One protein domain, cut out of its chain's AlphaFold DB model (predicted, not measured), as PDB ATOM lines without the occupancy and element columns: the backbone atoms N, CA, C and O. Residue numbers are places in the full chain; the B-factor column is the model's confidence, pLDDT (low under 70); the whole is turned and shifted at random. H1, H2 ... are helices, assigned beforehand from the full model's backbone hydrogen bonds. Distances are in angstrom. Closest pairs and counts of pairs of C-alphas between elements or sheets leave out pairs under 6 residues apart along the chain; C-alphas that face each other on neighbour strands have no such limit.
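Overview. This is residues 138 to 225 of the 409 residues of an uncharacterized protein of Phycisphaerae bacterium (UniProt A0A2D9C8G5). The long helix H4 forms the core; H1 and H6 cross it from opposite sides, H3 sits by its beginning and H5 folds back over its far part, while H2 stays off it. The printed part has 88 residues with six named helices, H1 to H6, and no named strand: all helix. It is compact and rounded, radius of gyration of the C-alphas 12.7 A, spans 37 by 29 by 28 A.

Arrangement. H1, residues 138 to 146, touches H4, residues 170 to 187, about perpendicular at 83 degrees; closest C-alphas Ile 140 and Gly 176, 5.5 A. H2, residues 149 to 154, is apart from H4. H3, residues 159 to 162, touches H4; closest C-alphas Leu 162 and Gly 172, 4.1 A. H6, residues 210 to 225, touches residues 170 to 178 of H4 alone, a steep tilt of 58 degrees, the same way; closest C-alphas Asn 174 and Ala 220, 4.8 A. O i to N i+4 pairs are within hydrogen-bond range throughout H1, H2, H4 and H5, and 11 of 12 in H6; H3 is too short.

Along the chain. H1 begins at C-alpha 138 (105.126, 183.307, 140.367). H4 is 25.9 A long. H5, residues 193 to 200, touches H4. H6, 23.4 A, ends at C-alpha 225 (116.424, 165.085, 141.105).

Size, cuts and confidence. The printed part has no cut and no long link. Residues 190 and 199 to 225 have pLDDT under 70.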
ATOM      1  N   GLU A 138     106.332 182.542 140.118       92.75
ATOM      2  CA  GLU A 138     105.126 183.307 140.367       92.75
ATOM      3  C   GLU A 138     104.239 182.597 141.400       92.75
ATOM      4  O   GLU A 138     103.954 183.203 142.433       92.75
ATOM      5  N   ASP A 139     103.933 181.311 141.207       92.44
ATOM      6  CA  ASP A 139     103.171 180.474 142.140       92.44
ATOM      7  C   ASP A 139     103.837 180.428 143.522       92.44
ATOM      8  O   ASP A 139     103.185 180.590 144.553       92.44
ATOM      9  N   ILE A 140     105.163 180.255 143.564       92.75
ATOM     10  CA  ILE A 140     105.911 180.215 144.830       92.75
ATOM     11  C   ILE A 140     105.902 181.587 145.517       92.75
ATOM     12  O   ILE A 140     105.806 181.692 146.742       92.75
ATOM     13  N   THR A 141     106.015 182.658 144.733       94.81
ATOM     14  CA  THR A 141     105.961 184.026 145.250       94.81
ATOM     15  C   THR A 141     104.578 184.336 145.814       94.81
ATOM     16  O   THR A 141     104.482 184.949 146.878       94.81
ATOM     17  N   GLU A 142     103.513 183.911 145.137       94.81
ATOM     18  CA  GLU A 142     102.140 184.044 145.620       94.81
ATOM     19  C   GLU A 142     101.922 183.213 146.888       94.81
ATOM     20  O   GLU A 142     101.433 183.754 147.880       94.81
ATOM     21  N   TYR A 143     102.395 181.962 146.908       93.75
ATOM     22  CA  TYR A 143     102.355 181.086 148.079       93.75
ATOM     23  C   TYR A 143     102.959 181.773 149.309       93.75
ATOM     24  O   TYR A 143     102.269 181.981 150.309       93.75
ATOM     25  N   TRP A 144     104.208 182.239 149.225       94.44
ATOM     26  CA  TRP A 144     104.862 182.891 150.361       94.44
ATOM     27  C   TRP A 144     104.243 184.232 150.753       94.44
ATOM     28  O   TRP A 144     104.282 184.608 151.925       94.44
ATOM     29  N   ASN A 145     103.677 184.972 149.798       94.50
ATOM     30  CA  ASN A 145     102.985 186.224 150.096       94.50
ATOM     31  C   ASN A 145     101.600 186.011 150.713       94.50
ATOM     32  O   ASN A 145     101.147 186.888 151.452       94.50
ATOM     33  N   SER A 146     100.958 184.873 150.435       94.19
ATOM     34  CA  SER A 146      99.682 184.481 151.038       94.19
ATOM     35  C   SER A 146      99.829 184.086 152.511       94.19
ATOM     36  O   SER A 146      98.892 184.273 153.285       94.19
ATOM     37  N   MET A 147     101.017 183.618 152.917       92.06
ATOM     38  CA  MET A 147     101.297 183.267 154.306       92.06
ATOM     39  C   MET A 147     101.410 184.509 155.194       92.06
ATOM     40  O   MET A 147     102.134 185.473 154.912       92.06
ATOM     41  N   SER A 148     100.714 184.461 156.325       95.25
ATOM     42  CA  SER A 148     100.834 185.456 157.385       95.25
ATOM     43  C   SER A 148     102.213 185.393 158.051       95.25
ATOM     44  O   SER A 148     102.886 184.361 158.066       95.25
ATOM     45  N   ASN A 149     102.637 186.496 158.677       92.25
ATOM     46  CA  ASN A 149     103.895 186.517 159.433       92.25
ATOM     47  C   ASN A 149     103.904 185.486 160.580       92.25
ATOM     48  O   ASN A 149     104.964 184.989 160.942       92.25
ATOM     49  N   GLU A 150     102.736 185.151 161.135       92.25
ATOM     50  CA  GLU A 150     102.587 184.135 162.182       92.25
ATOM     51  C   GLU A 150     102.828 182.718 161.645       92.25
ATOM     52  O   GLU A 150     103.454 181.899 162.316       92.25
ATOM     53  N   GLU A 151     102.360 182.415 160.434       89.62
ATOM     54  CA  GLU A 151     102.607 181.123 159.784       89.62
ATOM     55  C   GLU A 151     104.062 180.980 159.347       89.62
ATOM     56  O   GLU A 151     104.651 179.918 159.537       89.62
ATOM     57  N   LEU A 152     104.667 182.058 158.843       90.50
ATOM     58  CA  LEU A 152     106.098 182.090 158.543       90.50
ATOM     59  C   LEU A 152     106.941 181.872 159.807       90.50
ATOM     60  O   LEU A 152     107.871 181.070 159.790       90.50
ATOM     61  N   ALA A 153     106.564 182.493 160.929       88.75
ATOM     62  CA  ALA A 153     107.248 182.299 162.205       88.75
ATOM     63  C   ALA A 153     107.156 180.851 162.720       88.75
ATOM     64  O   ALA A 153     108.130 180.345 163.270       88.75
ATOM     65  N   LYS A 154     106.029 180.155 162.503       88.38
ATOM     66  CA  LYS A 154     105.895 178.718 162.832       88.38
ATOM     67  C   LYS A 154     106.825 177.824 162.012       88.38
ATOM     68  O   LYS A 154     107.147 176.730 162.461       88.38
ATOM     69  N   LEU A 155     107.221 178.274 160.824       85.50
ATOM     70  CA  LEU A 155     108.205 177.606 159.974       85.50
ATOM     71  C   LEU A 155     109.638 178.072 160.255       85.50
ATOM     72  O   LEU A 155     110.549 177.639 159.559       85.50
ATOM     73  N   GLU A 156     109.834 178.968 161.229       89.19
ATOM     74  CA  GLU A 156     111.126 179.595 161.531       89.19
ATOM     75  C   GLU A 156     111.710 180.349 160.320       89.19
ATOM     76  O   GLU A 156     112.922 180.477 160.151       89.19
ATOM     77  N   LEU A 157     110.821 180.875 159.470       89.00
ATOM     78  CA  LEU A 157     111.148 181.638 158.274       89.00
ATOM     79  C   LEU A 157     110.796 183.111 158.470       89.00
ATOM     80  O   LEU A 157     109.771 183.464 159.054       89.00
ATOM     81  N   SER A 158     111.621 183.993 157.911       92.50
ATOM     82  CA  SER A 158     111.299 185.413 157.791       92.50
ATOM     83  C   SER A 158     111.083 185.800 156.329       92.50
ATOM     84  O   SER A 158     111.694 185.231 155.420       92.50
ATOM     85  N   LYS A 159     110.265 186.835 156.071       92.81
ATOM     86  CA  LYS A 159     110.137 187.390 154.709       92.81
ATOM     87  C   LYS A 159     111.485 187.843 154.145       92.81
ATOM     88  O   LYS A 159     111.673 187.790 152.940       92.81
ATOM     89  N   THR A 160     112.420 188.254 154.997       92.50
ATOM     90  CA  THR A 160     113.776 188.646 154.592       92.50
ATOM     91  C   THR A 160     114.670 187.469 154.201       92.50
ATOM     92  O   THR A 160     115.603 187.669 153.432       92.50
ATOM     93  N   ASP A 161     114.394 186.251 154.677       89.44
ATOM     94  CA  ASP A 161     115.089 185.045 154.203       89.44
ATOM     95  C   ASP A 161     114.528 184.583 152.849       89.44
ATOM     96  O   ASP A 161     115.277 184.155 151.969       89.44
ATOM     97  N   LEU A 162     113.210 184.708 152.670       92.88
ATOM     98  CA  LEU A 162     112.499 184.300 151.456       92.88
ATOM     99  C   LEU A 162     112.631 185.311 150.310       92.88
ATOM    100  O   LEU A 162     112.614 184.923 149.144       92.88
ATOM    101  N   PHE A 163     112.776 186.600 150.627       95.19
ATOM    102  CA  PHE A 163     112.838 187.686 149.654       95.19
ATOM    103  C   PHE A 163     114.017 188.625 149.917       95.19
ATOM    104  O   PHE A 163     114.158 189.192 150.999       95.19
ATOM    105  N   ALA A 164     114.804 188.889 148.874       95.44
ATOM    106  CA  ALA A 164     115.829 189.925 148.851       95.44
ATOM    107  C   ALA A 164     115.441 190.995 147.824       95.44
ATOM    108  O   ALA A 164     115.238 190.703 146.645       95.44
ATOM    109  N   ASN A 165     115.328 192.253 148.262       94.75
ATOM    110  CA  ASN A 165     114.924 193.384 147.413       94.75
ATOM    111  C   ASN A 165     113.584 193.158 146.683       94.75
ATOM    112  O   ASN A 165     113.437 193.507 145.512       94.75
ATOM    113  N   GLY A 166     112.619 192.529 147.363       92.38
ATOM    114  CA  GLY A 166     111.299 192.223 146.801       92.38
ATOM    115  C   GLY A 166     111.294 191.109 145.749       92.38
ATOM    116  O   GLY A 166     110.264 190.878 145.125       92.38
ATOM    117  N   LYS A 167     112.420 190.417 145.545       95.25
ATOM    118  CA  LYS A 167     112.522 189.238 144.681       95.25
ATOM    119  C   LYS A 167     112.759 187.999 145.525       95.25
ATOM    120  O   LYS A 167     113.474 188.069 146.521       95.25
ATOM    121  N   LEU A 168     112.166 186.888 145.110       94.12
ATOM    122  CA  LEU A 168     112.355 185.601 145.760       94.12
ATOM    123  C   LEU A 168     113.846 185.225 145.747       94.12
ATOM    124  O   LEU A 168     114.510 185.339 144.712       94.12
ATOM    125  N   THR A 169     114.384 184.840 146.901       94.06
ATOM    126  CA  THR A 169     115.742 184.297 147.003       94.06
ATOM    127  C   THR A 169     115.765 182.869 146.464       94.06
ATOM    128  O   THR A 169     114.725 182.219 146.372       94.06
ATOM    129  N   GLU A 170     116.947 182.349 146.130       89.94
ATOM    130  CA  GLU A 170     117.099 180.936 145.751       89.94
ATOM    131  C   GLU A 170     116.596 180.012 146.867       89.94
ATOM    132  O   GLU A 170     115.817 179.100 146.614       89.94
ATOM    133  N   PHE A 171     116.931 180.326 148.120       90.12
ATOM    134  CA  PHE A 171     116.380 179.649 149.288       90.12
ATOM    135  C   PHE A 171     114.843 179.714 149.343       90.12
ATOM    136  O   PHE A 171     114.205 178.692 149.578       90.12
ATOM    137  N   GLY A 172     114.236 180.880 149.095       90.62
ATOM    138  CA  GLY A 172     112.780 181.032 149.077       90.62
ATOM    139  C   GLY A 172     112.104 180.232 147.962       90.62
ATOM    140  O   GLY A 172     111.065 179.611 148.189       90.62
ATOM    141  N   GLU A 173     112.718 180.176 146.780       90.69
ATOM    142  CA  GLU A 173     112.271 179.329 145.670       90.69
ATOM    143  C   GLU A 173     112.307 177.853 146.059       90.69
ATOM    144  O   GLU A 173     111.312 177.136 145.957       90.69
ATOM    145  N   ASN A 174     113.439 177.431 146.601       85.31
ATOM    146  CA  ASN A 174     113.736 176.068 147.000       85.31
ATOM    147  C   ASN A 174     112.820 175.566 148.126       85.31
ATOM    148  O   ASN A 174     112.199 174.504 148.010       85.31
ATOM    149  N   ALA A 175     112.672 176.361 149.185       86.06
ATOM    150  CA  ALA A 175     111.768 176.074 150.291       86.06
ATOM    151  C   ALA A 175     110.304 176.032 149.820       86.06
ATOM    152  O   ALA A 175     109.546 175.153 150.232       86.06
ATOM    153  N   GLY A 176     109.912 176.941 148.919       89.69
ATOM    154  CA  GLY A 176     108.548 177.019 148.400       89.69
ATOM    155  C   GLY A 176     108.175 175.811 147.545       89.69
ATOM    156  O   GLY A 176     107.132 175.198 147.770       89.69
ATOM    157  N   ARG A 177     109.072 175.386 146.640       86.62
ATOM    158  CA  ARG A 177     108.911 174.139 145.867       86.62
ATOM    159  C   ARG A 177     108.724 172.937 146.787       86.62
ATOM    160  O   ARG A 177     107.826 172.126 146.564       86.62
ATOM    161  N   GLY A 178     109.552 172.836 147.828       84.31
ATOM    162  CA  GLY A 178     109.475 171.764 148.817       84.31
ATOM    163  C   GLY A 178     108.136 171.710 149.536       84.31
ATOM    164  O   GLY A 178     107.498 170.659 149.606       84.31
ATOM    165  N   LYS A 179     107.685 172.861 150.028       85.69
ATOM    166  CA  LYS A 179     106.442 172.977 150.784       85.69
ATOM    167  C   LYS A 179     105.210 172.673 149.927       85.69
ATOM    168  O   LYS A 179     104.413 171.813 150.300       85.69
ATOM    169  N   MET A 180     105.114 173.276 148.741       84.75
ATOM    170  CA  MET A 180     104.024 173.008 147.795       84.75
ATOM    171  C   MET A 180     103.991 171.540 147.356       84.75
ATOM    172  O   MET A 180     102.920 170.953 147.214       84.75
ATOM    173  N   PHE A 181     105.154 170.907 147.176       82.88
ATOM    174  CA  PHE A 181     105.219 169.481 146.865       82.88
ATOM    175  C   PHE A 181     104.638 168.617 147.992       82.88
ATOM    176  O   PHE A 181     103.876 167.683 147.731       82.88
ATOM    177  N   VAL A 182     104.968 168.926 149.248       81.81
ATOM    178  CA  VAL A 182     104.432 168.202 150.406       81.81
ATOM    179  C   VAL A 182     102.912 168.354 150.511       81.81
ATOM    180  O   VAL A 182     102.217 167.361 150.743       81.81
ATOM    181  N   GLU A 183     102.386 169.556 150.286       83.69
ATOM    182  CA  GLU A 183     100.943 169.817 150.272       83.69
ATOM    183  C   GLU A 183     100.244 169.028 149.156       83.69
ATOM    184  O   GLU A 183      99.311 168.274 149.437       83.69
ATOM    185  N   GLN A 184     100.776 169.052 147.928       82.38
ATOM    186  CA  GLN A 184     100.250 168.257 146.809       82.38
ATOM    187  C   GLN A 184     100.277 166.747 147.085       82.38
ATOM    188  O   GLN A 184      99.373 166.007 146.685       82.38
ATOM    189  N   MET A 185     101.315 166.247 147.760       75.75
ATOM    190  CA  MET A 185     101.386 164.842 148.167       75.75
ATOM    191  C   MET A 185     100.330 164.518 149.227       75.75
ATOM    192  O   MET A 185      99.726 163.441 149.187       75.75
ATOM    193  N   SER A 186     100.058 165.447 150.144       81.75
ATOM    194  CA  SER A 186      98.998 165.278 151.135       81.75
ATOM    195  C   SER A 186      97.614 165.238 150.483       81.75
ATOM    196  O   SER A 186      96.845 164.313 150.750       81.75
ATOM    197  N   GLU A 187      97.335 166.144 149.544       78.62
ATOM    198  CA  GLU A 187      96.086 166.181 148.768       78.62
ATOM    199  C   GLU A 187      95.843 164.895 147.967       78.62
ATOM    200  O   GLU A 187      94.710 164.439 147.816       78.62
ATOM    201  N   ARG A 188      96.917 164.258 147.489       79.00
ATOM    202  CA  ARG A 188      96.861 162.971 146.776       79.00
ATOM    203  C   ARG A 188      96.714 161.757 147.700       79.00
ATOM    204  O   ARG A 188      96.669 160.628 147.213       79.00
ATOM    205  N   GLY A 189      96.630 161.965 149.014       74.00
ATOM    206  CA  GLY A 189      96.391 160.911 149.997       74.00
ATOM    207  C   GLY A 189      97.639 160.124 150.403       74.00
ATOM    208  O   GLY A 189      97.507 159.015 150.921       74.00
ATOM    209  N   PHE A 190      98.846 160.664 150.197       68.12
ATOM    210  CA  PHE A 190     100.090 160.013 150.642       68.12
ATOM    211  C   PHE A 190     100.362 160.158 152.152       68.12
ATOM    212  O   PHE A 190     101.307 159.559 152.663       68.12
ATOM    213  N   GLY A 191      99.536 160.923 152.866       80.56
ATOM    214  CA  GLY A 191      99.638 161.177 154.302       80.56
ATOM    215  C   GLY A 191      99.163 162.587 154.640       80.56
ATOM    216  O   GLY A 191      98.824 163.367 153.754       80.56
ATOM    217  N   THR A 192      99.134 162.934 155.920       84.81
ATOM    218  CA  THR A 192      98.979 164.340 156.331       84.81
ATOM    219  C   THR A 192     100.261 165.126 156.044       84.81
ATOM    220  O   THR A 192     101.348 164.545 156.047       84.81
ATOM    221  N   VAL A 193     100.158 166.446 155.850       81.62
ATOM    222  CA  VAL A 193     101.321 167.343 155.693       81.62
ATOM    223  C   VAL A 193     102.362 167.079 156.785       81.62
ATOM    224  O   VAL A 193     103.504 166.780 156.467       81.62
ATOM    225  N   ALA A 194     101.951 167.026 158.056       82.94
ATOM    226  CA  ALA A 194     102.853 166.764 159.179       82.94
ATOM    227  C   ALA A 194     103.548 165.387 159.118       82.94
ATOM    228  O   ALA A 194     104.705 165.252 159.511       82.94
ATOM    229  N   GLU A 195     102.865 164.340 158.641       78.94
ATOM    230  CA  GLU A 195     103.465 163.005 158.486       78.94
ATOM    231  C   GLU A 195     104.506 162.978 157.368       78.94
ATOM    232  O   GLU A 195     105.563 162.364 157.524       78.94
ATOM    233  N   ILE A 196     104.209 163.659 156.263       75.50
ATOM    234  CA  ILE A 196     105.110 163.779 155.122       75.50
ATOM    235  C   ILE A 196     106.320 164.632 155.530       75.50
ATOM    236  O   ILE A 196     107.458 164.204 155.353       75.50
ATOM    237  N   GLU A 197     106.094 165.772 156.184       77.56
ATOM    238  CA  GLU A 197     107.138 166.666 156.693       77.56
ATOM    239  C   GLU A 197     108.058 165.990 157.706       77.56
ATOM    240  O   GLU A 197     109.275 166.160 157.651       77.56
ATOM    241  N   LYS A 198     107.501 165.175 158.606       76.19
ATOM    242  CA  LYS A 198     108.282 164.382 159.559       76.19
ATOM    243  C   LYS A 198     109.158 163.344 158.857       76.19
ATOM    244  O   LYS A 198     110.259 163.070 159.320       76.19
ATOM    245  N   GLY A 199     108.691 162.784 157.739       59.50
ATOM    246  CA  GLY A 199     109.489 161.910 156.876       59.50
ATOM    247  C   GLY A 199     110.635 162.637 156.163       59.50
ATOM    248  O   GLY A 199     111.655 162.016 155.870       59.50
ATOM    249  N   TYR A 200     110.485 163.944 155.940       58.31
ATOM    250  CA  TYR A 200     111.495 164.825 155.342       58.31
ATOM    251  C   TYR A 200     112.321 165.625 156.361       58.31
ATOM    252  O   TYR A 200     113.252 166.324 155.976       58.31
ATOM    253  N   ASN A 201     112.039 165.459 157.655       50.72
ATOM    254  CA  ASN A 201     112.735 166.099 158.766       50.72
ATOM    255  C   ASN A 201     112.623 167.643 158.797       50.72
ATOM    256  O   ASN A 201     113.593 168.325 159.110       50.72
ATOM    257  N   PHE A 202     111.435 168.200 158.527       47.09
ATOM    258  CA  PHE A 202     111.142 169.643 158.675       47.09
ATOM    259  C   PHE A 202     110.751 170.073 160.109       47.09
ATOM    260  O   PHE A 202     110.232 171.165 160.310       47.09
ATOM    261  N   SER A 203     110.918 169.211 161.117       38.78
ATOM    262  CA  SER A 203     110.435 169.482 162.479       38.78
ATOM    263  C   SER A 203     111.182 170.647 163.150       38.78
ATOM    264  O   SER A 203     112.407 170.728 163.102       38.78
ATOM    265  N   SER A 204     110.395 171.493 163.822       42.06
ATOM    266  CA  SER A 204     110.717 172.747 164.530       42.06
ATOM    267  C   SER A 204     111.770 172.679 165.641       42.06
ATOM    268  O   SER A 204     112.081 173.694 166.246       42.06
ATOM    269  N   ASP A 205     112.307 171.502 165.962       38.56
ATOM    270  CA  ASP A 205     113.237 171.347 167.090       38.56
ATOM    271  C   ASP A 205     114.711 171.438 166.633       38.56
ATOM    272  O   ASP A 205     115.626 171.142 167.402       38.56
ATOM    273  N   ALA A 206     114.956 171.813 165.368       38.16
ATOM    274  CA  ALA A 206     116.241 171.618 164.696       38.16
ATOM    275  C   ALA A 206     116.863 172.851 164.013       38.16
ATOM    276  O   ALA A 206     117.894 172.672 163.359       38.16
ATOM    277  N   PHE A 207     116.345 174.081 164.146       49.66
ATOM    278  CA  PHE A 207     116.936 175.230 163.436       49.66
ATOM    279  C   PHE A 207     117.442 176.345 164.356       49.66
ATOM    280  O   PHE A 207     116.672 177.152 164.865       49.66
ATOM    281  N   PRO A 208     118.782 176.440 164.519       46.66
ATOM    282  CA  PRO A 208     119.379 177.777 164.574       46.66
ATOM    283  C   PRO A 208     120.797 177.915 163.957       46.66
ATOM    284  O   PRO A 208     121.603 178.675 164.491       46.66
ATOM    285  N   THR A 209     121.172 177.239 162.854       54.59
ATOM    286  CA  THR A 209     122.521 177.440 162.251       54.59
ATOM    287  C   THR A 209     122.578 177.495 160.715       54.59
ATOM    288  O   THR A 209     121.761 176.914 160.003       54.59
ATOM    289  N   LEU A 210     123.606 178.200 160.206       48.25
ATOM    290  CA  LEU A 210     124.013 178.328 158.790       48.25
ATOM    291  C   LEU A 210     124.108 176.976 158.058       48.25
ATOM    292  O   LEU A 210     123.817 176.884 156.869       48.25
ATOM    293  N   GLU A 211     124.448 175.920 158.794       49.00
ATOM    294  CA  GLU A 211     124.557 174.538 158.321       49.00
ATOM    295  C   GLU A 211     123.223 173.975 157.797       49.00
ATOM    296  O   GLU A 211     123.205 173.114 156.921       49.00
ATOM    297  N   ASN A 212     122.091 174.496 158.275       56.00
ATOM    298  CA  ASN A 212     120.762 174.058 157.852       56.00
ATOM    299  C   ASN A 212     120.215 174.839 156.647       56.00
ATOM    300  O   ASN A 212     119.377 174.316 155.915       56.00
ATOM    301  N   ARG A 213     120.728 176.052 156.399       52.75
ATOM    302  CA  ARG A 213     120.456 176.819 155.170       52.75
ATOM    303  C   ARG A 213     121.017 176.063 153.955       52.75
ATOM    304  O   ARG A 213     120.302 175.848 152.982       52.75
ATOM    305  N   ILE A 214     122.222 175.506 154.122       51.75
ATOM    306  CA  ILE A 214     122.877 174.591 153.175       51.75
ATOM    307  C   ILE A 214     122.036 173.317 152.957       51.75
ATOM    308  O   ILE A 214     121.869 172.882 151.825       51.75
ATOM    309  N   ARG A 215     121.408 172.752 154.003       48.72
ATOM    310  CA  ARG A 215     120.540 171.560 153.858       48.72
ATOM    311  C   ARG A 215     119.243 171.814 153.084       48.72
ATOM    312  O   ARG A 215     118.768 170.901 152.416       48.72
ATOM    313  N   MET A 216     118.651 173.007 153.172       46.16
ATOM    314  CA  MET A 216     117.476 173.360 152.358       46.16
ATOM    315  C   MET A 216     117.844 173.623 150.889       46.16
ATOM    316  O   MET A 216     117.081 173.260 149.995       46.16
ATOM    317  N   GLU A 217     119.020 174.200 150.630       47.72
ATOM    318  CA  GLU A 217     119.575 174.336 149.276       47.72
ATOM    319  C   GLU A 217     119.887 172.954 148.668       47.72
ATOM    320  O   GLU A 217     119.441 172.652 147.558       47.72
ATOM    321  N   ASP A 218     120.507 172.053 149.442       45.22
ATOM    322  CA  ASP A 218     120.699 170.642 149.076       45.22
ATOM    323  C   ASP A 218     119.355 169.912 148.846       45.22
ATOM    324  O   ASP A 218     119.258 169.017 148.000       45.22
ATOM    325  N   TYR A 219     118.292 170.289 149.567       48.50
ATOM    326  CA  TYR A 219     116.955 169.693 149.455       48.50
ATOM    327  C   TYR A 219     116.209 170.105 148.180       48.50
ATOM    328  O   TYR A 219     115.514 169.286 147.581       48.50
ATOM    329  N   ALA A 220     116.333 171.342 147.714       44.47
ATOM    330  CA  ALA A 220     115.709 171.710 146.446       44.47
ATOM    331  C   ALA A 220     116.464 171.168 145.237       44.47
ATOM    332  O   ALA A 220     115.814 170.685 144.304       44.47
ATOM    333  N   ALA A 221     117.796 171.084 145.331       40.75
ATOM    334  CA  ALA A 221     118.607 170.280 144.421       40.75
ATOM    335  C   ALA A 221     118.209 168.785 144.464       40.75
ATOM    336  O   ALA A 221     118.299 168.075 143.457       40.75
ATOM    337  N   PHE A 222     117.710 168.297 145.610       38.41
ATOM    338  CA  PHE A 222     117.100 166.973 145.761       38.41
ATOM    339  C   PHE A 222     115.676 166.895 145.172       38.41
ATOM    340  O   PHE A 222     115.357 165.880 144.560       38.41
ATOM    341  N   SER A 223     114.833 167.931 145.262       41.09
ATOM    342  CA  SER A 223     113.477 167.951 144.675       41.09
ATOM    343  C   SER A 223     113.495 167.937 143.140       41.09
ATOM    344  O   SER A 223     112.691 167.236 142.524       41.09
ATOM    345  N   GLU A 224     114.481 168.602 142.526       37.78
ATOM    346  CA  GLU A 224     114.711 168.557 141.077       37.78
ATOM    347  C   GLU A 224     115.179 167.169 140.599       37.78
ATOM    348  O   GLU A 224     114.938 166.799 139.451       37.78
ATOM    349  N   ASN A 225     115.796 166.361 141.476       39.28
ATOM    350  CA  ASN A 225     116.424 165.085 141.105       39.28
ATOM    351  C   ASN A 225     115.778 163.812 141.700       39.28
ATOM    352  O   ASN A 225     116.080 162.713 141.232       39.28
TER     353      ASN A 225